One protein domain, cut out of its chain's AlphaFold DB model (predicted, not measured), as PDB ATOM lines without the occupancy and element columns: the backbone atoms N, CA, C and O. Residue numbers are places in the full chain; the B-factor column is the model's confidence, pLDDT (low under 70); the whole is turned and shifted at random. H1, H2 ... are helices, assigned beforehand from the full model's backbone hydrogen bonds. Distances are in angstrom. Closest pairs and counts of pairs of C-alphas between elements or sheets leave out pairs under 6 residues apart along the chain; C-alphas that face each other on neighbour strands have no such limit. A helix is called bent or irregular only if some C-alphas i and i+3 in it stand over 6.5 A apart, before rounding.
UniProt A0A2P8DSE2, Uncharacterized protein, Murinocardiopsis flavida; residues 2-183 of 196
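AT A GLANCE: This is residues 2 to 183 of the 196 residues of an uncharacterized protein of Murinocardiopsis flavida (UniProt A0A2P8DSE2). Long helices spread like a flat, open fan: H4 and H6 lie side by side along one edge, the hairpin of H1 and H2 makes the other, and the bent helix H3 runs between them. The fan is gathered at one end, where H2, H3a, H4 and H5 come together, and opens toward the other, where the unnamed residues 95 to 107 span from H3b to H4. The printed part has 182 residues with six named helices, H1 to H6 in chain order, and no named strand; the class is all helix. H1, H2, H3a and H4 form an up-and-down bundle, each running against the one before. The whole is loose, with a radius of gyration of the C-alphas of 20.0 A, and flat, spanning 66 by 45 by 20 A.

IN THESE COORDINATES: H4, residues 108 to 139, is 46.1 A long, from C-alpha 108 at (141.082, 196.497, 169.133). H6, residues 152 to 183, measures 46.8 A and ends with C-alpha 183 at (135.550, 214.215, 169.262). H3, residues 63 to 94, was assigned as one helix by its hydrogen bonds but is bent: C-alphas 77 and 80 are 7.2 A apart. Its arms are H3a, residues 63 to 77, and H3b, residues 80 to 94. H1, residues 2 to 25, spans 34.3 A from C-alpha 2 at (165.369, 176.022, 138.498). H2, residues 30 to 56, spans 39.9 A. H5, residues 142 to 149, is irregular, with C-alphas 144 and 147 7.8 A apart.

HOW THE PARTS SIT: H4 touches H6 at a shallow tilt of 6 degrees, opposite ways, closest at the C-alphas of Glu 114 and Thr 166, 5.8 A. With residues 120 to 132 alone H4 touches H3a, at a tilt of 38 degrees, only just steep; the closest C-alphas, of Gly 73 and Ser 128, are 4.4 A apart. H4 and H5 form a hairpin, closest at the C-alphas of Ile 136 and Thr 145, 6.0 A. H2 and H3a form a hairpin at 30 degrees, closest at the C-alphas of Asp 44 and Phe 72, 6.8 A. H1 and H2 form a hairpin at 10 degrees, closest at the C-alphas of Gly 20 and Ser 33, 4.2 A. H3b touches H1, closest at the C-alphas of Tyr 25 and Phe 94, 6.7 A, and is apart from H4. Every O i to N i+4 pair is within hydrogen-bond range in H1, H3a, H3b and H4; the counts are 20 of 23 in H2, 2 of 4 in H5 and 27 of 28 in H6.

THE WHOLE: The two C-alphas farthest apart are those of Gly 58 and Ala 183, 67.1 A. The printed part has no cut, and the link from H3 to H4 is long, with 13 residues. The mean pLDDT of the printed part is 72.1; 80 residues are under 70, among them residues 79 to 108 and 176 to 183.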
ATOM      1  N   MET A   2     166.252 175.863 137.325       58.88
ATOM      2  CA  MET A   2     165.369 176.022 138.498       58.88
ATOM      3  C   MET A   2     164.369 177.184 138.441       58.88
ATOM      4  O   MET A   2     163.269 177.042 138.959       58.88
ATOM      5  N   ILE A   3     164.680 178.296 137.761       64.56
ATOM      6  CA  ILE A   3     163.692 179.374 137.539       64.56
ATOM      7  C   ILE A   3     162.444 178.811 136.853       64.56
ATOM      8  O   ILE A   3     161.335 179.152 137.235       64.56
ATOM      9  N   THR A   4     162.619 177.890 135.901       65.81
ATOM     10  CA  THR A   4     161.521 177.188 135.229       65.81
ATOM     11  C   THR A   4     160.717 176.329 136.199       65.81
ATOM     12  O   THR A   4     159.502 176.297 136.090       65.81
ATOM     13  N   LEU A   5     161.363 175.671 137.166       64.38
ATOM     14  CA  LEU A   5     160.683 174.851 138.170       64.38
ATOM     15  C   LEU A   5     159.855 175.721 139.128       64.38
ATOM     16  O   LEU A   5     158.700 175.399 139.385       64.38
ATOM     17  N   ILE A   6     160.396 176.869 139.551       67.00
ATOM     18  CA  ILE A   6     159.653 177.889 140.310       67.00
ATOM     19  C   ILE A   6     158.461 178.387 139.489       67.00
ATOM     20  O   ILE A   6     157.347 178.415 139.994       67.00
ATOM     21  N   LEU A   7     158.665 178.713 138.209       71.06
ATOM     22  CA  LEU A   7     157.608 179.192 137.313       71.06
ATOM     23  C   LEU A   7     156.520 178.137 137.074       71.06
ATOM     24  O   LEU A   7     155.343 178.468 137.032       71.06
ATOM     25  N   VAL A   8     156.893 176.863 136.937       71.00
ATOM     26  CA  VAL A   8     155.941 175.754 136.802       71.00
ATOM     27  C   VAL A   8     155.148 175.574 138.092       71.00
ATOM     28  O   VAL A   8     153.930 175.426 138.021       71.00
ATOM     29  N   CYS A   9     155.802 175.636 139.255       67.00
ATOM     30  CA  CYS A   9     155.119 175.625 140.549       67.00
ATOM     31  C   CYS A   9     154.176 176.818 140.703       67.00
ATOM     32  O   CYS A   9     153.043 176.632 141.137       67.00
ATOM     33  N   GLU A  10     154.593 178.005 140.272       75.00
ATOM     34  CA  GLU A  10     153.778 179.217 140.290       75.00
ATOM     35  C   GLU A  10     152.527 179.056 139.426       75.00
ATOM     36  O   GLU A  10     151.400 179.278 139.871       75.00
ATOM     37  N   VAL A  11     152.708 178.592 138.190       75.62
ATOM     38  CA  VAL A  11     151.602 178.339 137.267       75.62
ATOM     39  C   VAL A  11     150.671 177.264 137.827       75.62
ATOM     40  O   VAL A  11     149.459 177.459 137.819       75.62
ATOM     41  N   MET A  12     151.199 176.162 138.364       72.19
ATOM     42  CA  MET A  12     150.392 175.111 138.993       72.19
ATOM     43  C   MET A  12     149.617 175.623 140.211       72.19
ATOM     44  O   MET A  12     148.438 175.303 140.347       72.19
ATOM     45  N   PHE A  13     150.236 176.445 141.058       72.25
ATOM     46  CA  PHE A  13     149.586 177.081 142.201       72.25
ATOM     47  C   PHE A  13     148.394 177.929 141.749       72.25
ATOM     48  O   PHE A  13     147.269 177.718 142.212       72.25
ATOM     49  N   TRP A  14     148.600 178.830 140.783       75.38
ATOM     50  CA  TRP A  14     147.525 179.675 140.258       75.38
ATOM     51  C   TRP A  14     146.439 178.862 139.559       75.38
ATOM     52  O   TRP A  14     145.258 179.166 139.724       75.38
ATOM     53  N   VAL A  15     146.803 177.803 138.835       76.25
ATOM     54  CA  VAL A  15     145.849 176.885 138.201       76.25
ATOM     55  C   VAL A  15     145.010 176.146 139.247       76.25
ATOM     56  O   VAL A  15     143.796 176.050 139.076       76.25
ATOM     57  N   LEU A  16     145.600 175.674 140.350       71.75
ATOM     58  CA  LEU A  16     144.857 175.019 141.433       71.75
ATOM     59  C   LEU A  16     143.948 175.993 142.184       71.75
ATOM     60  O   LEU A  16     142.800 175.657 142.467       71.75
ATOM     61  N   VAL A  17     144.417 177.208 142.475       69.81
ATOM     62  CA  VAL A  17     143.612 178.234 143.153       69.81
ATOM     63  C   VAL A  17     142.462 178.688 142.252       69.81
ATOM     64  O   VAL A  17     141.300 178.637 142.660       69.81
ATOM     65  N   ALA A  18     142.749 179.077 141.007       72.19
ATOM     66  CA  ALA A  18     141.735 179.516 140.050       72.19
ATOM     67  C   ALA A  18     140.766 178.382 139.690       72.19
ATOM     68  O   ALA A  18     139.555 178.600 139.646       72.19
ATOM     69  N   GLY A  19     141.271 177.161 139.501       69.94
ATOM     70  CA  GLY A  19     140.462 175.968 139.258       69.94
ATOM     71  C   GLY A  19     139.592 175.598 140.459       69.94
ATOM     72  O   GLY A  19     138.414 175.285 140.295       69.94
ATOM     73  N   GLY A  20     140.128 175.700 141.678       67.19
ATOM     74  CA  GLY A  20     139.433 175.368 142.920       67.19
ATOM     75  C   GLY A  20     138.317 176.356 143.236       67.19
ATOM     76  O   GLY A  20     137.217 175.947 143.622       67.19
ATOM     77  N   LEU A  21     138.552 177.653 143.014       66.00
ATOM     78  CA  LEU A  21     137.507 178.675 143.111       66.00
ATOM     79  C   LEU A  21     136.509 178.576 141.950       66.00
ATOM     80  O   LEU A  21     135.301 178.663 142.178       66.00
ATOM     81  N   GLY A  22     136.976 178.316 140.728       64.88
ATOM     82  CA  GLY A  22     136.121 178.089 139.562       64.88
ATOM     83  C   GLY A  22     135.147 176.930 139.786       64.88
ATOM     84  O   GLY A  22     133.940 177.088 139.611       64.88
ATOM     85  N   ALA A  23     135.625 175.795 140.296       63.97
ATOM     86  CA  ALA A  23     134.781 174.649 140.630       63.97
ATOM     87  C   ALA A  23     133.757 174.958 141.741       63.97
ATOM     88  O   ALA A  23     132.632 174.444 141.719       63.97
ATOM     89  N   ARG A  24     134.112 175.824 142.700       65.62
ATOM     90  CA  ARG A  24     133.216 176.232 143.793       65.62
ATOM     91  C   ARG A  24     132.090 177.145 143.329       65.62
ATOM     92  O   ARG A  24     130.969 176.974 143.795       65.62
ATOM     93  N   TYR A  25     132.381 178.102 142.451       61.69
ATOM     94  CA  TYR A  25     131.433 179.160 142.088       61.69
ATOM     95  C   TYR A  25     130.753 178.930 140.732       61.69
ATOM     96  O   TYR A  25     129.551 179.169 140.637       61.69
ATOM     97  N   LEU A  26     131.449 178.391 139.719       61.19
ATOM     98  CA  LEU A  26     130.833 178.028 138.432       61.19
ATOM     99  C   LEU A  26     130.138 176.661 138.503       61.19
ATOM    100  O   LEU A  26     129.020 176.525 138.016       61.19
ATOM    101  N   LEU A  27     130.765 175.656 139.131       59.56
ATOM    102  CA  LEU A  27     130.219 174.287 139.197       59.56
ATOM    103  C   LEU A  27     129.483 173.965 140.516       59.56
ATOM    104  O   LEU A  27     128.946 172.868 140.658       59.56
ATOM    105  N   ARG A  28     129.461 174.888 141.497       60.69
ATOM    106  CA  ARG A  28     128.877 174.707 142.852       60.69
ATOM    107  C   ARG A  28     129.360 173.456 143.607       60.69
ATOM    108  O   ARG A  28     128.738 173.040 144.586       60.69
ATOM    109  N   ARG A  29     130.491 172.859 143.214       60.28
ATOM    110  CA  ARG A  29     131.008 171.618 143.814       60.28
ATOM    111  C   ARG A  29     132.021 171.918 144.913       60.28
ATOM    112  O   ARG A  29     133.226 171.974 144.680       60.28
ATOM    113  N   ARG A  30     131.512 172.061 146.142       62.47
ATOM    114  CA  ARG A  30     132.316 172.343 147.348       62.47
ATOM    115  C   ARG A  30     133.432 171.319 147.579       62.47
ATOM    116  O   ARG A  30     134.546 171.727 147.858       62.47
ATOM    117  N   LEU A  31     133.166 170.027 147.378       63.44
ATOM    118  CA  LEU A  31     134.175 168.973 147.557       63.44
ATOM    119  C   LEU A  31     135.357 169.112 146.590       63.44
ATOM    120  O   LEU A  31     136.501 168.985 147.005       63.44
ATOM    121  N   LEU A  32     135.090 169.431 145.321       60.84
ATOM    122  CA  LEU A  32     136.134 169.594 144.304       60.84
ATOM    123  C   LEU A  32     137.006 170.821 144.600       60.84
ATOM    124  O   LEU A  32     138.218 170.779 144.433       60.84
ATOM    125  N   SER A  33     136.386 171.883 145.120       64.19
ATOM    126  CA  SER A  33     137.087 173.068 145.615       64.19
ATOM    127  C   SER A  33     137.967 172.761 146.825       64.19
ATOM    128  O   SER A  33     139.134 173.138 146.836       64.19
ATOM    129  N   THR A  34     137.444 172.037 147.820       64.81
ATOM    130  CA  THR A  34     138.218 171.637 149.002       64.81
ATOM    131  C   THR A  34     139.408 170.768 148.617       64.81
ATOM    132  O   THR A  34     140.504 171.016 149.103       64.81
ATOM    133  N   VAL A  35     139.225 169.801 147.710       70.44
ATOM    134  CA  VAL A  35     140.318 168.950 147.216       70.44
ATOM    135  C   VAL A  35     141.374 169.777 146.478       70.44
ATOM    136  O   VAL A  35     142.553 169.633 146.786       70.44
ATOM    137  N   LEU A  36     140.977 170.689 145.579       67.06
ATOM    138  CA  LEU A  36     141.931 171.542 144.853       67.06
ATOM    139  C   LEU A  36     142.697 172.505 145.774       67.06
ATOM    140  O   LEU A  36     143.886 172.754 145.569       67.06
ATOM    141  N   LEU A  37     142.043 173.031 146.808       67.25
ATOM    142  CA  LEU A  37     142.698 173.891 147.794       67.25
ATOM    143  C   LEU A  37     143.623 173.096 148.725       67.25
ATOM    144  O   LEU A  37     144.665 173.609 149.119       67.25
ATOM    145  N   LEU A  38     143.294 171.838 149.038       69.19
ATOM    146  CA  LEU A  38     144.161 170.957 149.822       69.19
ATOM    147  C   LEU A  38     145.382 170.471 149.022       69.19
ATOM    148  O   LEU A  38     146.411 170.165 149.613       69.19
ATOM    149  N   SER A  39     145.307 170.423 147.688       66.75
ATOM    150  CA  SER A  39     146.461 170.079 146.845       66.75
ATOM    151  C   SER A  39     147.540 171.164 146.783       66.75
ATOM    152  O   SER A  39     148.668 170.865 146.404       66.75
ATOM    153  N   VAL A  40     147.236 172.397 147.196       69.06
ATOM    154  CA  VAL A  40     148.215 173.494 147.265       69.06
ATOM    155  C   VAL A  40     149.371 173.172 148.228       69.06
ATOM    156  O   VAL A  40     150.507 173.119 147.763       69.06
ATOM    157  N   PRO A  41     149.134 172.858 149.520       69.00
ATOM    158  CA  PRO A  41     150.216 172.464 150.425       69.00
ATOM    159  C   PRO A  41     150.920 171.168 149.993       69.00
ATOM    160  O   PRO A  41     152.090 170.973 150.305       69.00
ATOM    161  N   VAL A  42     150.244 170.287 149.246       70.12
ATOM    162  CA  VAL A  42     150.865 169.068 148.700       70.12
ATOM    163  C   VAL A  42     151.894 169.404 147.615       70.12
ATOM    164  O   VAL A  42     152.991 168.850 147.643       70.12
ATOM    165  N   LEU A  43     151.590 170.328 146.695       69.94
ATOM    166  CA  LEU A  43     152.571 170.813 145.713       69.94
ATOM    167  C   LEU A  43     153.780 171.457 146.384       69.94
ATOM    168  O   LEU A  43     154.911 171.255 145.950       69.94
ATOM    169  N   ASP A  44     153.531 172.196 147.453       72.62
ATOM    170  CA  ASP A  44     154.548 172.876 148.243       72.62
ATOM    171  C   ASP A  44     155.522 171.868 148.895       72.62
ATOM    172  O   ASP A  44     156.744 172.029 148.831       72.62
ATOM    173  N   VAL A  45     155.009 170.751 149.424       73.38
ATOM    174  CA  VAL A  45     155.840 169.635 149.919       73.38
ATOM    175  C   VAL A  45     156.619 168.956 148.786       73.38
ATOM    176  O   VAL A  45     157.795 168.622 148.957       73.38
ATOM    177  N   ILE A  46     155.997 168.758 147.620       75.88
ATOM    178  CA  ILE A  46     156.664 168.186 146.439       75.88
ATOM    179  C   ILE A  46     157.822 169.086 145.986       75.88
ATOM    180  O   ILE A  46     158.901 168.571 145.697       75.88
ATOM    181  N   LEU A  47     157.634 170.409 145.978       72.50
ATOM    182  CA  LEU A  47     158.664 171.384 145.619       72.50
ATOM    183  C   LEU A  47     159.885 171.274 146.542       72.50
ATOM    184  O   LEU A  47     161.003 171.130 146.049       72.50
ATOM    185  N   ILE A  48     159.683 171.274 147.866       72.25
ATOM    186  CA  ILE A  48     160.788 171.092 148.825       72.25
ATOM    187  C   ILE A  48     161.481 169.748 148.618       72.25
ATOM    188  O   ILE A  48     162.709 169.677 148.637       72.25
ATOM    189  N   THR A  49     160.710 168.684 148.400       75.62
ATOM    190  CA  THR A  49     161.260 167.338 148.206       75.62
ATOM    191  C   THR A  49     162.119 167.277 146.941       75.62
ATOM    192  O   THR A  49     163.214 166.721 146.965       75.62
ATOM    193  N   ALA A  50     161.671 167.901 145.848       73.31
ATOM    194  CA  ALA A  50     162.435 167.995 144.609       73.31
ATOM    195  C   ALA A  50     163.732 168.799 144.795       73.31
ATOM    196  O   ALA A  50     164.787 168.373 144.326       73.31
ATOM    197  N   VAL A  51     163.672 169.921 145.523       72.12
ATOM    198  CA  VAL A  51     164.853 170.728 145.877       72.12
ATOM    199  C   VAL A  51     165.848 169.913 146.705       72.12
ATOM    200  O   VAL A  51     167.040 169.933 146.403       72.12
ATOM    201  N   ALA A  52     165.369 169.164 147.700       73.31
ATOM    202  CA  ALA A  52     166.205 168.297 148.522       73.31
ATOM    203  C   ALA A  52     166.884 167.221 147.663       73.31
ATOM    204  O   ALA A  52     168.107 167.152 147.624       73.31
ATOM    205  N   ILE A  53     166.124 166.448 146.880       76.81
ATOM    206  CA  ILE A  53     166.687 165.407 146.003       76.81
ATOM    207  C   ILE A  53     167.741 165.993 145.051       76.81
ATOM    208  O   ILE A  53     168.809 165.403 144.881       76.81
ATOM    209  N   HIS A  54     167.490 167.172 144.474       71.88
ATOM    210  CA  HIS A  54     168.438 167.819 143.570       71.88
ATOM    211  C   HIS A  54     169.756 168.194 144.270       71.88
ATOM    212  O   HIS A  54     170.833 167.845 143.781       71.88
ATOM    213  N   LEU A  55     169.686 168.821 145.448       68.75
ATOM    214  CA  LEU A  55     170.870 169.166 146.247       68.75
ATOM    215  C   LEU A  55     171.681 167.920 146.651       68.75
ATOM    216  O   LEU A  55     172.914 167.950 146.661       68.75
ATOM    217  N   GLY A  56     171.003 166.801 146.915       66.06
ATOM    218  CA  GLY A  56     171.645 165.567 147.384       66.06
ATOM    219  C   GLY A  56     172.251 164.753 146.265       66.06
ATOM    220  O   GLY A  56     173.219 164.035 146.481       66.06
ATOM    221  N   SER A  57     171.737 164.924 145.047       69.62
ATOM    222  CA  SER A  57     172.304 164.304 143.852       69.62
ATOM    223  C   SER A  57     173.649 164.909 143.416       69.62
ATOM    224  O   SER A  57     174.241 164.433 142.453       69.62
ATOM    225  N   GLY A  58     174.151 165.933 144.119       61.31
ATOM    226  CA  GLY A  58     175.439 166.572 143.822       61.31
ATOM    227  C   GLY A  58     175.334 167.991 143.254       61.31
ATOM    228  O   GLY A  58     176.363 168.595 142.959       61.31
ATOM    229  N   GLY A  59     174.126 168.556 143.139       65.00
ATOM    230  CA  GLY A  59     173.916 169.927 142.664       65.00
ATOM    231  C   GLY A  59     174.499 170.986 143.608       65.00
ATOM    232  O   GLY A  59     174.418 170.863 144.832       65.00
ATOM    233  N   THR A  60     175.111 172.035 143.064       63.06
ATOM    234  CA  THR A  60     175.531 173.208 143.841       63.06
ATOM    235  C   THR A  60     174.327 174.098 144.135       63.06
ATOM    236  O   THR A  60     173.408 174.222 143.320       63.06
ATOM    237  N   ALA A  61     174.307 174.731 145.309       63.41
ATOM    238  CA  ALA A  61     173.281 175.714 145.599       63.41
ATOM    239  C   ALA A  61     173.414 176.909 144.650       63.41
ATOM    240  O   ALA A  61     174.339 177.699 144.773       63.41
ATOM    241  N   GLU A  62     172.490 177.035 143.702       70.69
ATOM    242  CA  GLU A  62     172.293 178.240 142.883       70.69
ATOM    243  C   GLU A  62     171.334 179.253 143.547       70.69
ATOM    244  O   GLU A  62     170.550 178.861 144.417       70.69
ATOM    245  N   PRO A  63     171.299 180.536 143.114       66.56
ATOM    246  CA  PRO A  63     170.478 181.568 143.765       66.56
ATOM    247  C   PRO A  63     168.983 181.252 143.678       66.56
ATOM    248  O   PRO A  63     168.200 181.628 144.548       66.56
ATOM    249  N   GLY A  64     168.593 180.492 142.651       67.06
ATOM    250  CA  GLY A  64     167.241 179.968 142.497       67.06
ATOM    251  C   GLY A  64     166.811 179.021 143.622       67.06
ATOM    252  O   GLY A  64     165.631 178.998 143.950       67.06
ATOM    253  N   HIS A  65     167.727 178.281 144.258       72.50
ATOM    254  CA  HIS A  65     167.379 177.389 145.373       72.50
ATOM    255  C   HIS A  65     167.005 178.189 146.616       72.50
ATOM    256  O   HIS A  65     165.957 177.956 147.210       72.50
ATOM    257  N   ALA A  66     167.824 179.184 146.953       72.12
ATOM    258  CA  ALA A  66     167.531 180.127 148.020       72.12
ATOM    259  C   ALA A  66     166.200 180.853 147.778       72.12
ATOM    260  O   ALA A  66     165.326 180.838 148.641       72.12
ATOM    261  N   LEU A  67     166.007 181.424 146.584       74.19
ATOM    262  CA  LEU A  67     164.769 182.121 146.229       74.19
ATOM    263  C   LEU A  67     163.539 181.213 146.283       74.19
ATOM    264  O   LEU A  67     162.507 181.647 146.783       74.19
ATOM    265  N   GLY A  68     163.639 179.967 145.816       75.38
ATOM    266  CA  GLY A  68     162.535 179.009 145.881       75.38
ATOM    267  C   GLY A  68     162.133 178.671 147.318       75.38
ATOM    268  O   GLY A  68     160.946 178.636 147.631       75.38
ATOM    269  N   VAL A  69     163.109 178.490 148.210       76.00
ATOM    270  CA  VAL A  69     162.860 178.191 149.630       76.00
ATOM    271  C   VAL A  69     162.259 179.391 150.362       76.00
ATOM    272  O   VAL A  69     161.315 179.232 151.136       76.00
ATOM    273  N   LEU A  70     162.766 180.596 150.087       79.12
ATOM    274  CA  LEU A  70     162.172 181.835 150.588       79.12
ATOM    275  C   LEU A  70     160.728 181.965 150.089       79.12
ATOM    276  O   LEU A  70     159.807 182.131 150.882       79.12
ATOM    277  N   TYR A  71     160.513 181.824 148.780       77.06
ATOM    278  CA  TYR A  71     159.195 181.921 148.163       77.06
ATOM    279  C   TYR A  71     158.188 180.928 148.761       77.06
ATOM    280  O   TYR A  71     157.063 181.315 149.082       77.06
ATOM    281  N   PHE A  72     158.605 179.681 148.986       79.75
ATOM    282  CA  PHE A  72     157.803 178.669 149.671       79.75
ATOM    283  C   PHE A  72     157.361 179.141 151.063       79.75
ATOM    284  O   PHE A  72     156.175 179.102 151.382       79.75
ATOM    285  N   GLY A  73     158.286 179.630 151.897       76.81
ATOM    286  CA  GLY A  73     157.944 180.019 153.267       76.81
ATOM    287  C   GLY A  73     156.952 181.182 153.311       76.81
ATOM    288  O   GLY A  73     156.024 181.177 154.123       76.81
ATOM    289  N   PHE A  74     157.080 182.133 152.382       78.12
ATOM    290  CA  PHE A  74     156.093 183.196 152.185       78.12
ATOM    291  C   PHE A  74     154.741 182.657 151.705       78.12
ATOM    292  O   PHE A  74     153.703 183.042 152.246       78.12
ATOM    293  N   THR A  75     154.741 181.748 150.735       75.12
ATOM    294  CA  THR A  75     153.518 181.157 150.179       75.12
ATOM    295  C   THR A  75     152.749 180.370 151.232       75.12
ATOM    296  O   THR A  75     151.542 180.556 151.362       75.12
ATOM    297  N   VAL A  76     153.423 179.583 152.070       76.19
ATOM    298  CA  VAL A  76     152.772 178.835 153.154       76.19
ATOM    299  C   VAL A  76     152.224 179.771 154.233       76.19
ATOM    300  O   VAL A  76     151.080 179.617 154.664       76.19
ATOM    301  N   ALA A  77     153.002 180.772 154.655       78.06
ATOM    302  CA  ALA A  77     152.592 181.686 155.721       78.06
ATOM    303  C   ALA A  77     151.424 182.603 155.320       78.06
ATOM    304  O   ALA A  77     150.509 182.835 156.115       78.06
ATOM    305  N   TYR A  78     151.428 183.106 154.083       73.50
ATOM    306  CA  TYR A  78     150.378 183.990 153.572       73.50
ATOM    307  C   TYR A  78     149.266 183.250 152.822       73.50
ATOM    308  O   TYR A  78     148.191 183.821 152.613       73.50
ATOM    309  N   GLY A  79     149.467 181.981 152.461       68.25
ATOM    310  CA  GLY A  79     148.579 181.213 151.589       68.25
ATOM    311  C   GLY A  79     147.155 181.112 152.116       68.25
ATOM    312  O   GLY A  79     146.206 181.385 151.383       68.25
ATOM    313  N   HIS A  80     146.976 180.832 153.411       68.88
ATOM    314  CA  HIS A  80     145.637 180.746 154.004       68.88
ATOM    315  C   HIS A  80     144.884 182.086 153.934       68.88
ATOM    316  O   HIS A  80     143.708 182.130 153.565       68.88
ATOM    317  N   SER A  81     145.566 183.200 154.219       68.81
ATOM    318  CA  SER A  81     144.982 184.539 154.090       68.81
ATOM    319  C   SER A  81     144.694 184.917 152.645       68.81
ATOM    320  O   SER A  81     143.676 185.559 152.380       68.81
ATOM    321  N   MET A  82     145.554 184.513 151.713       68.56
ATOM    322  CA  MET A  82     145.386 184.792 150.293       68.56
ATOM    323  C   MET A  82     144.194 184.026 149.713       68.56
ATOM    324  O   MET A  82     143.364 184.621 149.025       68.56
ATOM    325  N   ILE A  83     144.039 182.749 150.080       68.00
ATOM    326  CA  ILE A  83     142.876 181.925 149.731       68.00
ATOM    327  C   ILE A  83     141.600 182.528 150.326       68.00
ATOM    328  O   ILE A  83     140.612 182.682 149.612       68.00
ATOM    329  N   HIS A  84     141.612 182.927 151.600       68.38
ATOM    330  CA  HIS A  84     140.439 183.522 152.249       68.38
ATOM    331  C   HIS A  84     140.046 184.873 151.622       68.38
ATOM    332  O   HIS A  84     138.866 185.171 151.437       68.38
ATOM    333  N   TRP A  85     141.030 185.694 151.248       68.06
ATOM    334  CA  TRP A  85     140.798 186.944 150.525       68.06
ATOM    335  C   TRP A  85     140.229 186.703 149.123       68.06
ATOM    336  O   TRP A  85     139.275 187.374 148.719       68.06
ATOM    337  N   ALA A  86     140.783 185.731 148.394       66.75
ATOM    338  CA  ALA A  86     140.289 185.343 147.080       66.75
ATOM    339  C   ALA A  86     138.848 184.819 147.175       66.75
ATOM    340  O   ALA A  86     137.998 185.243 146.390       66.75
ATOM    341  N   ASP A  87     138.543 183.986 148.178       67.31
ATOM    342  CA  ASP A  87     137.193 183.473 148.433       67.31
ATOM    343  C   ASP A  87     136.204 184.616 148.691       67.31
ATOM    344  O   ASP A  87     135.145 184.666 148.069       67.31
ATOM    345  N   GLY A  88     136.580 185.605 149.509       64.19
ATOM    346  CA  GLY A  88     135.759 186.795 149.756       64.19
ATOM    347  C   GLY A  88     135.489 187.629 148.496       64.19
ATOM    348  O   GLY A  88     134.360 188.073 148.272       64.19
ATOM    349  N   LYS A  89     136.494 187.814 147.627       65.12
ATOM    350  CA  LYS A  89     136.323 188.516 146.340       65.12
ATOM    351  C   LYS A  89     135.400 187.763 145.385       65.12
ATOM    352  O   LYS A  89     134.548 188.385 144.747       65.12
ATOM    353  N   PHE A  90     135.556 186.447 145.275       64.75
ATOM    354  CA  PHE A  90     134.713 185.628 144.405       64.75
ATOM    355  C   PHE A  90     133.284 185.506 144.939       64.75
ATOM    356  O   PHE A  90     132.342 185.621 144.154       64.75
ATOM    357  N   ALA A  91     133.098 185.383 146.256       65.69
ATOM    358  CA  ALA A  91     131.783 185.406 146.893       65.69
ATOM    359  C   ALA A  91     131.040 186.722 146.610       65.69
ATOM    360  O   ALA A  91     129.858 186.708 146.263       65.69
ATOM    361  N   HIS A  92     131.739 187.857 146.679       62.38
ATOM    362  CA  HIS A  92     131.164 189.154 146.331       62.38
ATOM    363  C   HIS A  92     130.810 189.251 144.836       62.38
ATOM    364  O   HIS A  92     129.731 189.718 144.481       62.38
ATOM    365  N   ARG A  93     131.692 188.773 143.946       66.38
ATOM    366  CA  ARG A  93     131.527 188.915 142.489       66.38
ATOM    367  C   ARG A  93     130.498 187.965 141.871       66.38
ATOM    368  O   ARG A  93     129.839 188.364 140.911       66.38
ATOM    369  N   PHE A  94     130.402 186.734 142.373       63.19
ATOM    370  CA  PHE A  94     129.630 185.645 141.756       63.19
ATOM    371  C   PHE A  94     128.479 185.116 142.616       63.19
ATOM    372  O   PHE A  94     127.580 184.479 142.075       63.19
ATOM    373  N   ALA A  95     128.480 185.364 143.930       60.34
ATOM    374  CA  ALA A  95     127.436 184.876 144.838       60.34
ATOM    375  C   ALA A  95     126.609 185.999 145.490       60.34
ATOM    376  O   ALA A  95     125.793 185.717 146.361       60.34
ATOM    377  N   GLY A  96     126.805 187.259 145.081       59.16
ATOM    378  CA  GLY A  96     126.057 188.403 145.612       59.16
ATOM    379  C   GLY A  96     126.319 188.682 147.094       59.16
ATOM    380  O   GLY A  96     125.521 189.363 147.735       59.16
ATOM    381  N   ALA A  97     127.411 188.151 147.657       60.81
ATOM    382  CA  ALA A  97     127.766 188.400 149.047       60.81
ATOM    383  C   ALA A  97     128.052 189.902 149.263       60.81
ATOM    384  O   ALA A  97     128.569 190.556 148.350       60.81
ATOM    385  N   PRO A  98     127.760 190.467 150.449       55.88
ATOM    386  CA  PRO A  98     128.081 191.858 150.760       55.88
ATOM    387  C   PRO A  98     129.566 192.164 150.526       55.88
ATOM    388  O   PRO A  98     130.424 191.297 150.714       55.88
ATOM    389  N   LYS A  99     129.879 193.397 150.109       54.34
ATOM    390  CA  LYS A  99     131.264 193.847 149.894       54.34
ATOM    391  C   LYS A  99     132.078 193.575 151.168       54.34
ATOM    392  O   LYS A  99     131.608 193.962 152.240       54.34
ATOM    393  N   PRO A 100     133.262 192.932 151.085       58.50
ATOM    394  CA  PRO A 100     134.071 192.677 152.269       58.50
ATOM    395  C   PRO A 100     134.300 194.002 153.011       58.50
ATOM    396  O   PRO A 100     134.682 194.987 152.364       58.50
ATOM    397  N   PRO A 101     134.001 194.062 154.322       57.44
ATOM    398  CA  PRO A 101     134.048 195.307 155.071       57.44
ATOM    399  C   PRO A 101     135.453 195.917 154.980       57.44
ATOM    400  O   PRO A 101     136.445 195.178 154.989       57.44
ATOM    401  N   PRO A 102     135.561 197.254 154.851       55.72
ATOM    402  CA  PRO A 102     136.856 197.916 154.799       55.72
ATOM    403  C   PRO A 102     137.652 197.603 156.068       55.72
ATOM    404  O   PRO A 102     137.078 197.393 157.139       55.72
ATOM    405  N   ALA A 103     138.981 197.562 155.941       58.22
ATOM    406  CA  ALA A 103     139.851 197.293 157.076       58.22
ATOM    407  C   ALA A 103     139.526 198.268 158.229       58.22
ATOM    408  O   ALA A 103     139.428 199.475 157.980       58.22
ATOM    409  N   PRO A 104     139.334 197.768 159.466       58.50
ATOM    410  CA  PRO A 104     138.997 198.616 160.602       58.50
ATOM    411  C   PRO A 104     140.107 199.646 160.817       58.50
ATOM    412  O   PRO A 104     141.282 199.289 160.908       58.50
ATOM    413  N   LYS A 105     139.726 200.928 160.853       55.91
ATOM    414  CA  LYS A 105     140.673 202.050 160.900       55.91
ATOM    415  C   LYS A 105     141.273 202.274 162.292       55.91
ATOM    416  O   LYS A 105     142.412 202.726 162.367       55.91
ATOM    417  N   TYR A 106     140.568 201.898 163.365       58.03
ATOM    418  CA  TYR A 106     140.980 202.135 164.756       58.03
ATOM    419  C   TYR A 106     140.535 201.009 165.709       58.03
ATOM    420  O   TYR A 106     139.750 200.129 165.343       58.03
ATOM    421  N   GLY A 107     141.065 201.023 166.937       67.56
ATOM    422  CA  GLY A 107     140.627 200.158 168.038       67.56
ATOM    423  C   GLY A 107     141.191 198.729 168.044       67.56
ATOM    424  O   GLY A 107     142.127 198.378 167.322       67.56
ATOM    425  N   ALA A 108     140.608 197.869 168.891       68.56
ATOM    426  CA  ALA A 108     141.082 196.497 169.133       68.56
ATOM    427  C   ALA A 108     141.108 195.616 167.869       68.56
ATOM    428  O   ALA A 108     141.968 194.745 167.732       68.56
ATOM    429  N   ALA A 109     140.207 195.874 166.917       70.50
ATOM    430  CA  ALA A 109     140.151 195.162 165.645       70.50
ATOM    431  C   ALA A 109     141.344 195.494 164.725       70.50
ATOM    432  O   ALA A 109     141.854 194.597 164.050       70.50
ATOM    433  N   ARG A 110     141.836 196.744 164.738       72.38
ATOM    434  CA  ARG A 110     143.060 197.142 164.021       72.38
ATOM    435  C   ARG A 110     144.301 196.512 164.648       72.38
ATOM    436  O   ARG A 110     145.070 195.881 163.929       72.38
ATOM    437  N   ARG A 111     144.423 196.562 165.981       72.69
ATOM    438  CA  ARG A 111     145.526 195.899 166.705       72.69
ATOM    439  C   ARG A 111     145.595 194.409 166.400       72.69
ATOM    440  O   ARG A 111     146.658 193.893 166.080       72.69
ATOM    441  N   ARG A 112     144.453 193.710 166.428       75.31
ATOM    442  CA  ARG A 112     144.402 192.285 166.074       75.31
ATOM    443  C   ARG A 112     144.874 192.044 164.642       75.31
ATOM    444  O   ARG A 112     145.585 191.077 164.403       75.31
ATOM    445  N   ARG A 113     144.494 192.900 163.691       75.19
ATOM    446  CA  ARG A 113     144.915 192.777 162.289       75.19
ATOM    447  C   ARG A 113     146.424 192.960 162.122       75.19
ATOM    448  O   ARG A 113     147.030 192.204 161.373       75.19
ATOM    449  N   GLU A 114     147.016 193.916 162.824       79.62
ATOM    450  CA  GLU A 114     148.461 194.160 162.779       79.62
ATOM    451  C   GLU A 114     149.250 193.048 163.472       79.62
ATOM    452  O   GLU A 114     150.205 192.543 162.893       79.62
ATOM    453  N   VAL A 115     148.798 192.565 164.636       79.00
ATOM    454  CA  VAL A 115     149.408 191.406 165.317       79.00
ATOM    455  C   VAL A 115     149.318 190.144 164.457       79.00
ATOM    456  O   VAL A 115     150.276 189.379 164.389       79.00
ATOM    457  N   VAL A 116     148.195 189.926 163.763       80.38
ATOM    458  CA  VAL A 116     148.058 188.812 162.813       80.38
ATOM    459  C   VAL A 116     149.019 188.981 161.635       80.38
ATOM    460  O   VAL A 116     149.700 188.023 161.288       80.38
ATOM    461  N   GLY A 117     149.128 190.181 161.055       79.06
ATOM    462  CA  GLY A 117     150.082 190.454 159.974       79.06
ATOM    463  C   GLY A 117     151.536 190.233 160.402       79.06
ATOM    464  O   GLY A 117     152.311 189.617 159.674       79.06
ATOM    465  N   TRP A 118     151.881 190.644 161.622       86.06
ATOM    466  CA  TRP A 118     153.196 190.404 162.206       86.06
ATOM    467  C   TRP A 118     153.473 188.920 162.421       86.06
ATOM    468  O   TRP A 118     154.527 188.437 162.014       86.06
ATOM    469  N   ALA A 119     152.517 188.188 163.004       81.81
ATOM    470  CA  ALA A 119     152.631 186.751 163.227       81.81
ATOM    471  C   ALA A 119     152.777 185.981 161.905       81.81
ATOM    472  O   ALA A 119     153.516 185.002 161.847       81.81
ATOM    473  N   GLN A 120     152.130 186.443 160.832       82.19
ATOM    474  CA  GLN A 120     152.311 185.896 159.485       82.19
ATOM    475  C   GLN A 120     153.709 186.161 158.934       82.19
ATOM    476  O   GLN A 120     154.333 185.237 158.421       82.19
ATOM    477  N   GLY A 121     154.230 187.382 159.083       83.12
ATOM    478  CA  GLY A 121     155.606 187.693 158.698       83.12
ATOM    479  C   GLY A 121     156.629 186.875 159.493       83.12
ATOM    480  O   GLY A 121     157.568 186.333 158.917       83.12
ATOM    481  N   LEU A 122     156.406 186.697 160.800       85.81
ATOM    482  CA  LEU A 122     157.220 185.823 161.646       85.81
ATOM    483  C   LEU A 122     157.151 184.365 161.178       85.81
ATOM    484  O   LEU A 122     158.188 183.716 161.070       85.81
ATOM    485  N   ALA A 123     155.956 183.855 160.875       81.19
ATOM    486  CA  ALA A 123     155.773 182.498 160.370       81.19
ATOM    487  C   ALA A 123     156.469 182.299 159.015       81.19
ATOM    488  O   ALA A 123     157.133 181.282 158.828       81.19
ATOM    489  N   ALA A 124     156.391 183.278 158.108       83.19
ATOM    490  CA  ALA A 124     157.093 183.251 156.823       83.19
ATOM    491  C   ALA A 124     158.608 183.146 157.026       83.19
ATOM    492  O   ALA A 124     159.263 182.295 156.418       83.19
ATOM    493  N   CYS A 125     159.155 183.965 157.929       85.25
ATOM    494  CA  CYS A 125     160.572 183.932 158.270       85.25
ATOM    495  C   CYS A 125     160.984 182.611 158.922       85.25
ATOM    496  O   CYS A 125     162.007 182.040 158.551       85.25
ATOM    497  N   ALA A 126     160.186 182.112 159.867       85.44
ATOM    498  CA  ALA A 126     160.454 180.867 160.576       85.44
ATOM    499  C   ALA A 126     160.430 179.658 159.632       85.44
ATOM    500  O   ALA A 126     161.344 178.841 159.676       85.44
ATOM    501  N   LEU A 127     159.437 179.567 158.743       84.00
ATOM    502  CA  LEU A 127     159.325 178.485 157.761       84.00
ATOM    503  C   LEU A 127     160.463 178.525 156.741       84.00
ATOM    504  O   LEU A 127     161.095 177.502 156.489       84.00
ATOM    505  N   SER A 128     160.764 179.710 156.205       84.38
ATOM    506  CA  SER A 128     161.873 179.890 155.263       84.38
ATOM    507  C   SER A 128     163.215 179.551 155.913       84.38
ATOM    508  O   SER A 128     164.017 178.817 155.343       84.38
ATOM    509  N   GLY A 129     163.451 180.049 157.130       84.69
ATOM    510  CA  GLY A 129     164.676 179.801 157.886       84.69
ATOM    511  C   GLY A 129     164.837 178.336 158.287       84.69
ATOM    512  O   GLY A 129     165.929 177.789 158.157       84.69
ATOM    513  N   ALA A 130     163.754 177.676 158.708       85.19
ATOM    514  CA  ALA A 130     163.759 176.250 159.016       85.19
ATOM    515  C   ALA A 130     164.064 175.411 157.769       85.19
ATOM    516  O   ALA A 130     164.920 174.533 157.825       85.19
ATOM    517  N   ALA A 131     163.427 175.709 156.633       81.38
ATOM    518  CA  ALA A 131     163.676 175.003 155.379       81.38
ATOM    519  C   ALA A 131     165.116 175.207 154.872       81.38
ATOM    520  O   ALA A 131     165.765 174.237 154.480       81.38
ATOM    521  N   LEU A 132     165.653 176.433 154.949       83.69
ATOM    522  CA  LEU A 132     167.065 176.710 154.658       83.69
ATOM    523  C   LEU A 132     167.991 175.915 155.586       83.69
ATOM    524  O   LEU A 132     168.915 175.264 155.110       83.69
ATOM    525  N   GLY A 133     167.725 175.926 156.894       82.25
ATOM    526  CA  GLY A 133     168.516 175.196 157.884       82.25
ATOM    527  C   GLY A 133     168.519 173.686 157.644       82.25
ATOM    528  O   GLY A 133     169.580 173.068 157.662       82.25
ATOM    529  N   VAL A 134     167.356 173.100 157.345       82.69
ATOM    530  CA  VAL A 134     167.233 171.676 156.996       82.69
ATOM    531  C   VAL A 134     168.051 171.348 155.750       82.69
ATOM    532  O   VAL A 134     168.794 170.374 155.765       82.69
ATOM    533  N   LEU A 135     167.975 172.168 154.698       76.75
ATOM    534  CA  LEU A 135     168.750 171.947 153.472       76.75
ATOM    535  C   LEU A 135     170.260 172.070 153.706       76.75
ATOM    536  O   LEU A 135     171.017 171.259 153.181       76.75
ATOM    537  N   ILE A 136     170.702 173.035 154.518       80.25
ATOM    538  CA  ILE A 136     172.120 173.198 154.870       80.25
ATOM    539  C   ILE A 136     172.630 171.970 155.634       80.25
ATOM    540  O   ILE A 136     173.660 171.403 155.269       80.25
ATOM    541  N   LEU A 137     171.892 171.530 156.658       81.56
ATOM    542  CA  LEU A 137     172.243 170.349 157.451       81.56
ATOM    543  C   LEU A 137     172.257 169.072 156.610       81.56
ATOM    544  O   LEU A 137     173.096 168.202 156.823       81.56
ATOM    545  N   TRP A 138     171.330 168.961 155.661       76.69
ATOM    546  CA  TRP A 138     171.183 167.776 154.828       76.69
ATOM    547  C   TRP A 138     172.248 167.682 153.725       76.69
ATOM    548  O   TRP A 138     172.686 166.582 153.402       76.69
ATOM    549  N   VAL A 139     172.716 168.814 153.181       78.56
ATOM    550  CA  VAL A 139     173.856 168.835 152.245       78.56
ATOM    551  C   VAL A 139     175.183 168.582 152.963       78.56
ATOM    552  O   VAL A 139     176.048 167.911 152.406       78.56
ATOM    553  N   GLY A 140     175.358 169.106 154.182       73.19
ATOM    554  CA  GLY A 140     176.524 168.822 155.028       73.19
ATOM    555  C   GLY A 140     177.866 169.384 154.531       73.19
ATOM    556  O   GLY A 140     178.903 169.056 155.102       73.19
ATOM    557  N   ASP A 141     177.864 170.232 153.496       73.00
ATOM    558  CA  ASP A 141     179.056 170.837 152.886       73.00
ATOM    559  C   ASP A 141     178.918 172.367 152.834       73.00
ATOM    560  O   ASP A 141     178.144 172.915 152.043       73.00
ATOM    561  N   ALA A 142     179.702 173.052 153.671       67.62
ATOM    562  CA  ALA A 142     179.655 174.503 153.834       67.62
ATOM    563  C   ALA A 142     179.992 175.275 152.547       67.62
ATOM    564  O   ALA A 142     179.410 176.334 152.313       67.62
ATOM    565  N   GLY A 143     180.871 174.738 151.689       68.69
ATOM    566  CA  GLY A 143     181.237 175.378 150.421       68.69
ATOM    567  C   GLY A 143     180.113 175.310 149.387       68.69
ATOM    568  O   GLY A 143     179.950 176.209 148.567       68.69
ATOM    569  N   ARG A 144     179.273 174.272 149.454       67.19
ATOM    570  CA  ARG A 144     178.129 174.095 148.545       67.19
ATOM    571  C   ARG A 144     176.861 174.795 149.018       67.19
ATOM    572  O   ARG A 144     175.932 174.922 148.223       67.19
ATOM    573  N   THR A 145     176.813 175.253 150.269       71.75
ATOM    574  CA  THR A 145     175.644 175.910 150.877       71.75
ATOM    575  C   THR A 145     175.864 177.379 151.237       71.75
ATOM    576  O   THR A 145     174.965 178.002 151.802       71.75
ATOM    577  N   GLU A 146     177.024 177.956 150.915       73.88
ATOM    578  CA  GLU A 146     177.389 179.339 151.265       73.88
ATOM    579  C   GLU A 146     176.300 180.350 150.859       73.88
ATOM    580  O   GLU A 146     175.902 181.227 151.629       73.88
ATOM    581  N   MET A 147     175.706 180.148 149.684       71.50
ATOM    582  CA  MET A 147     174.657 181.022 149.172       71.50
ATOM    583  C   MET A 147     173.287 180.839 149.854       71.50
ATOM    584  O   MET A 147     172.508 181.791 149.929       71.50
ATOM    585  N   LEU A 148     172.991 179.651 150.405       71.56
ATOM    586  CA  LEU A 148     171.834 179.472 151.296       71.56
ATOM    587  C   LEU A 148     172.066 180.231 152.607       71.56
ATOM    588  O   LEU A 148     171.149 180.881 153.103       71.56
ATOM    589  N   GLY A 149     173.298 180.215 153.125       72.81
ATOM    590  CA  GLY A 149     173.698 180.991 154.302       72.81
ATOM    591  C   GLY A 149     173.499 182.500 154.116       72.81
ATOM    592  O   GLY A 149     172.932 183.170 154.978       72.81
ATOM    593  N   GLY A 150     173.853 183.038 152.946       78.62
ATOM    594  CA  GLY A 150     173.617 184.451 152.614       78.62
ATOM    595  C   GLY A 150     172.136 184.861 152.591       78.62
ATOM    596  O   GLY A 150     171.813 186.044 152.699       78.62
ATOM    597  N   SER A 151     171.216 183.897 152.504       78.94
ATOM    598  CA  SER A 151     169.771 184.148 152.427       78.94
ATOM    599  C   SER A 151     169.120 184.421 153.787       78.94
ATOM    600  O   SER A 151     167.992 184.914 153.837       78.94
ATOM    601  N   PHE A 152     169.832 184.201 154.898       80.50
ATOM    602  CA  PHE A 152     169.367 184.614 156.227       80.50
ATOM    603  C   PHE A 152     169.377 186.140 156.406       80.50
ATOM    604  O   PHE A 152     168.523 186.682 157.109       80.50
ATOM    605  N   THR A 153     170.285 186.859 155.738       83.44
ATOM    606  CA  THR A 153     170.358 188.327 155.791       83.44
ATOM    607  C   THR A 153     169.089 189.010 155.260       83.44
ATOM    608  O   THR A 153     168.511 189.813 155.996       83.44
ATOM    609  N   PRO A 154     168.585 188.710 154.045       82.50
ATOM    610  CA  PRO A 154     167.340 189.308 153.563       82.50
ATOM    611  C   PRO A 154     166.119 188.918 154.411       82.50
ATOM    612  O   PRO A 154     165.241 189.756 154.608       82.50
ATOM    613  N   LEU A 155     166.082 187.707 154.985       84.69
ATOM    614  CA  LEU A 155     165.055 187.304 155.958       84.69
ATOM    615  C   LEU A 155     165.066 188.195 157.207       84.69
ATOM    616  O   LEU A 155     164.017 188.667 157.643       84.69
ATOM    617  N   ALA A 156     166.251 188.461 157.763       83.69
ATOM    618  CA  ALA A 156     166.405 189.323 158.930       83.69
ATOM    619  C   ALA A 156     165.993 190.772 158.629       83.69
ATOM    620  O   ALA A 156     165.280 191.384 159.423       83.69
ATOM    621  N   ILE A 157     166.377 191.303 157.461       87.75
ATOM    622  CA  ILE A 157     165.974 192.644 157.012       87.75
ATOM    623  C   ILE A 157     164.452 192.723 156.869       87.75
ATOM    624  O   ILE A 157     163.831 193.654 157.383       87.75
ATOM    625  N   PHE A 158     163.835 191.739 156.210       87.69
ATOM    626  CA  PHE A 158     162.384 191.681 156.072       87.69
ATOM    627  C   PHE A 158     161.692 191.624 157.439       87.69
ATOM    628  O   PHE A 158     160.761 192.386 157.689       87.69
ATOM    629  N   MET A 159     162.172 190.775 158.352       88.88
ATOM    630  CA  MET A 159     161.611 190.641 159.697       88.88
ATOM    631  C   MET A 159     161.740 191.931 160.517       88.88
ATOM    632  O   MET A 159     160.812 192.306 161.241       88.88
ATOM    633  N   PHE A 160     162.868 192.629 160.382       88.06
ATOM    634  CA  PHE A 160     163.089 193.924 161.011       88.06
ATOM    635  C   PHE A 160     162.048 194.940 160.534       88.06
ATOM    636  O   PHE A 160     161.308 195.486 161.350       88.06
ATOM    637  N   TRP A 161     161.907 195.120 159.218       87.25
ATOM    638  CA  TRP A 161     160.916 196.033 158.644       87.25
ATOM    639  C   TRP A 161     159.475 195.634 158.974       87.25
ATOM    640  O   TRP A 161     158.674 196.495 159.326       87.25
ATOM    641  N   ASN A 162     159.149 194.341 158.935       85.81
ATOM    642  CA  ASN A 162     157.845 193.822 159.348       85.81
ATOM    643  C   ASN A 162     157.522 194.212 160.800       85.81
ATOM    644  O   ASN A 162     156.406 194.633 161.112       85.81
ATOM    645  N   THR A 163     158.513 194.133 161.688       83.75
ATOM    646  CA  THR A 163     158.360 194.531 163.092       83.75
ATOM    647  C   THR A 163     158.212 196.044 163.230       83.75
ATOM    648  O   THR A 163     157.305 196.491 163.924       83.75
ATOM    649  N   VAL A 164     159.020 196.838 162.518       88.25
ATOM    650  CA  VAL A 164     158.917 198.309 162.507       88.25
ATOM    651  C   VAL A 164     157.531 198.766 162.047       88.25
ATOM    652  O   VAL A 164     156.896 199.563 162.730       88.25
ATOM    653  N   LEU A 165     157.028 198.223 160.934       83.50
ATOM    654  CA  LEU A 165     155.702 198.552 160.404       83.50
ATOM    655  C   LEU A 165     154.581 198.158 161.366       83.50
ATOM    656  O   LEU A 165     153.613 198.900 161.523       83.50
ATOM    657  N   THR A 166     154.718 197.012 162.034       85.31
ATOM    658  CA  THR A 166     153.741 196.560 163.031       85.31
ATOM    659  C   THR A 166     153.729 197.486 164.238       85.31
ATOM    660  O   THR A 166     152.662 197.903 164.670       85.31
ATOM    661  N   VAL A 167     154.900 197.835 164.778       84.56
ATOM    662  CA  VAL A 167     155.013 198.743 165.927       84.56
ATOM    663  C   VAL A 167     154.451 200.117 165.576       84.56
ATOM    664  O   VAL A 167     153.677 200.670 166.352       84.56
ATOM    665  N   TRP A 168     154.779 200.634 164.391       83.38
ATOM    666  CA  TRP A 168     154.237 201.895 163.895       83.38
ATOM    667  C   TRP A 168     152.709 201.866 163.785       83.38
ATOM    668  O   TRP A 168     152.031 202.736 164.332       83.38
ATOM    669  N   GLY A 169     152.153 200.836 163.140       80.88
ATOM    670  CA  GLY A 169     150.704 200.657 163.039       80.88
ATOM    671  C   GLY A 169     150.035 200.564 164.412       80.88
ATOM    672  O   GLY A 169     148.982 201.175 164.634       80.88
ATOM    673  N   LEU A 170     150.692 199.885 165.361       81.69
ATOM    674  CA  LEU A 170     150.162 199.693 166.704       81.69
ATOM    675  C   LEU A 170     150.085 201.039 167.425       81.69
ATOM    676  O   LEU A 170     149.055 201.342 168.025       81.69
ATOM    677  N   VAL A 171     151.131 201.863 167.310       80.50
ATOM    678  CA  VAL A 171     151.180 203.231 167.850       80.50
ATOM    679  C   VAL A 171     150.077 204.105 167.245       80.50
ATOM    680  O   VAL A 171     149.324 204.730 167.991       80.50
ATOM    681  N   GLU A 172     149.900 204.094 165.922       78.50
ATOM    682  CA  GLU A 172     148.808 204.830 165.263       78.50
ATOM    683  C   GLU A 172     147.420 204.361 165.722       78.50
ATOM    684  O   GLU A 172     146.481 205.155 165.824       78.50
ATOM    685  N   SER A 173     147.268 203.065 166.010       75.12
ATOM    686  CA  SER A 173     146.000 202.510 166.485       75.12
ATOM    687  C   SER A 173     145.589 203.049 167.862       75.12
ATOM    688  O   SER A 173     144.390 203.090 168.148       75.12
ATOM    689  N   PHE A 174     146.559 203.460 168.691       71.88
ATOM    690  CA  PHE A 174     146.313 204.120 169.975       71.88
ATOM    691  C   PHE A 174     145.956 205.594 169.776       71.88
ATOM    692  O   PHE A 174     144.921 206.035 170.262       71.88
ATOM    693  N   GLN A 175     146.733 206.320 168.968       70.56
ATOM    694  CA  GLN A 175     146.513 207.752 168.722       70.56
ATOM    695  C   GLN A 175     145.132 208.054 168.118       70.56
ATOM    696  O   GLN A 175     144.491 209.038 168.479       70.56
ATOM    697  N   GLY A 176     144.643 207.197 167.218       61.41
ATOM    698  CA  GLY A 176     143.319 207.376 166.620       61.41
ATOM    699  C   GLY A 176     142.144 207.039 167.545       61.41
ATOM    700  O   GLY A 176     141.056 207.571 167.351       61.41
ATOM    701  N   ALA A 177     142.345 206.190 168.561       61.62
ATOM    702  CA  ALA A 177     141.300 205.875 169.539       61.62
ATOM    703  C   ALA A 177     141.057 207.046 170.507       61.62
ATOM    704  O   ALA A 177     139.910 207.342 170.853       61.62
ATOM    705  N   ASP A 178     142.127 207.742 170.895       64.56
ATOM    706  CA  ASP A 178     142.044 208.918 171.764       64.56
ATOM    707  C   ASP A 178     141.386 210.108 171.038       64.56
ATOM    708  O   ASP A 178     140.594 210.843 171.632       64.56
ATOM    709  N   ALA A 179     141.638 210.255 169.731       63.84
ATOM    710  CA  ALA A 179     141.042 211.302 168.897       63.84
ATOM    711  C   ALA A 179     139.518 211.145 168.708       63.84
ATOM    712  O   ALA A 179     138.790 212.124 168.869       63.84
ATOM    713  N   ASP A 180     139.024 209.930 168.429       62.19
ATOM    714  CA  ASP A 180     137.578 209.658 168.297       62.19
ATOM    715  C   ASP A 180     136.837 209.859 169.630       62.19
ATOM    716  O   ASP A 180     135.740 210.419 169.669       62.19
ATOM    717  N   THR A 181     137.458 209.456 170.745       62.62
ATOM    718  CA  THR A 181     136.877 209.633 172.087       62.62
ATOM    719  C   THR A 181     136.774 211.119 172.455       62.62
ATOM    720  O   THR A 181     135.773 211.553 173.027       62.62
ATOM    721  N   GLY A 182     137.784 211.918 172.093       63.25
ATOM    722  CA  GLY A 182     137.775 213.369 172.286       63.25
ATOM    723  C   GLY A 182     136.747 214.098 171.416       63.25
ATOM    724  O   GLY A 182     136.110 215.037 171.891       63.25
ATOM    725  N   ALA A 183     136.547 213.650 170.172       64.38
ATOM    726  CA  ALA A 183     135.550 214.215 169.262       64.38
ATOM    727  C   ALA A 183     134.112 213.959 169.748       64.38
ATOM    728  O   ALA A 183     133.324 214.900 169.822       64.38
TER     729      ALA A 183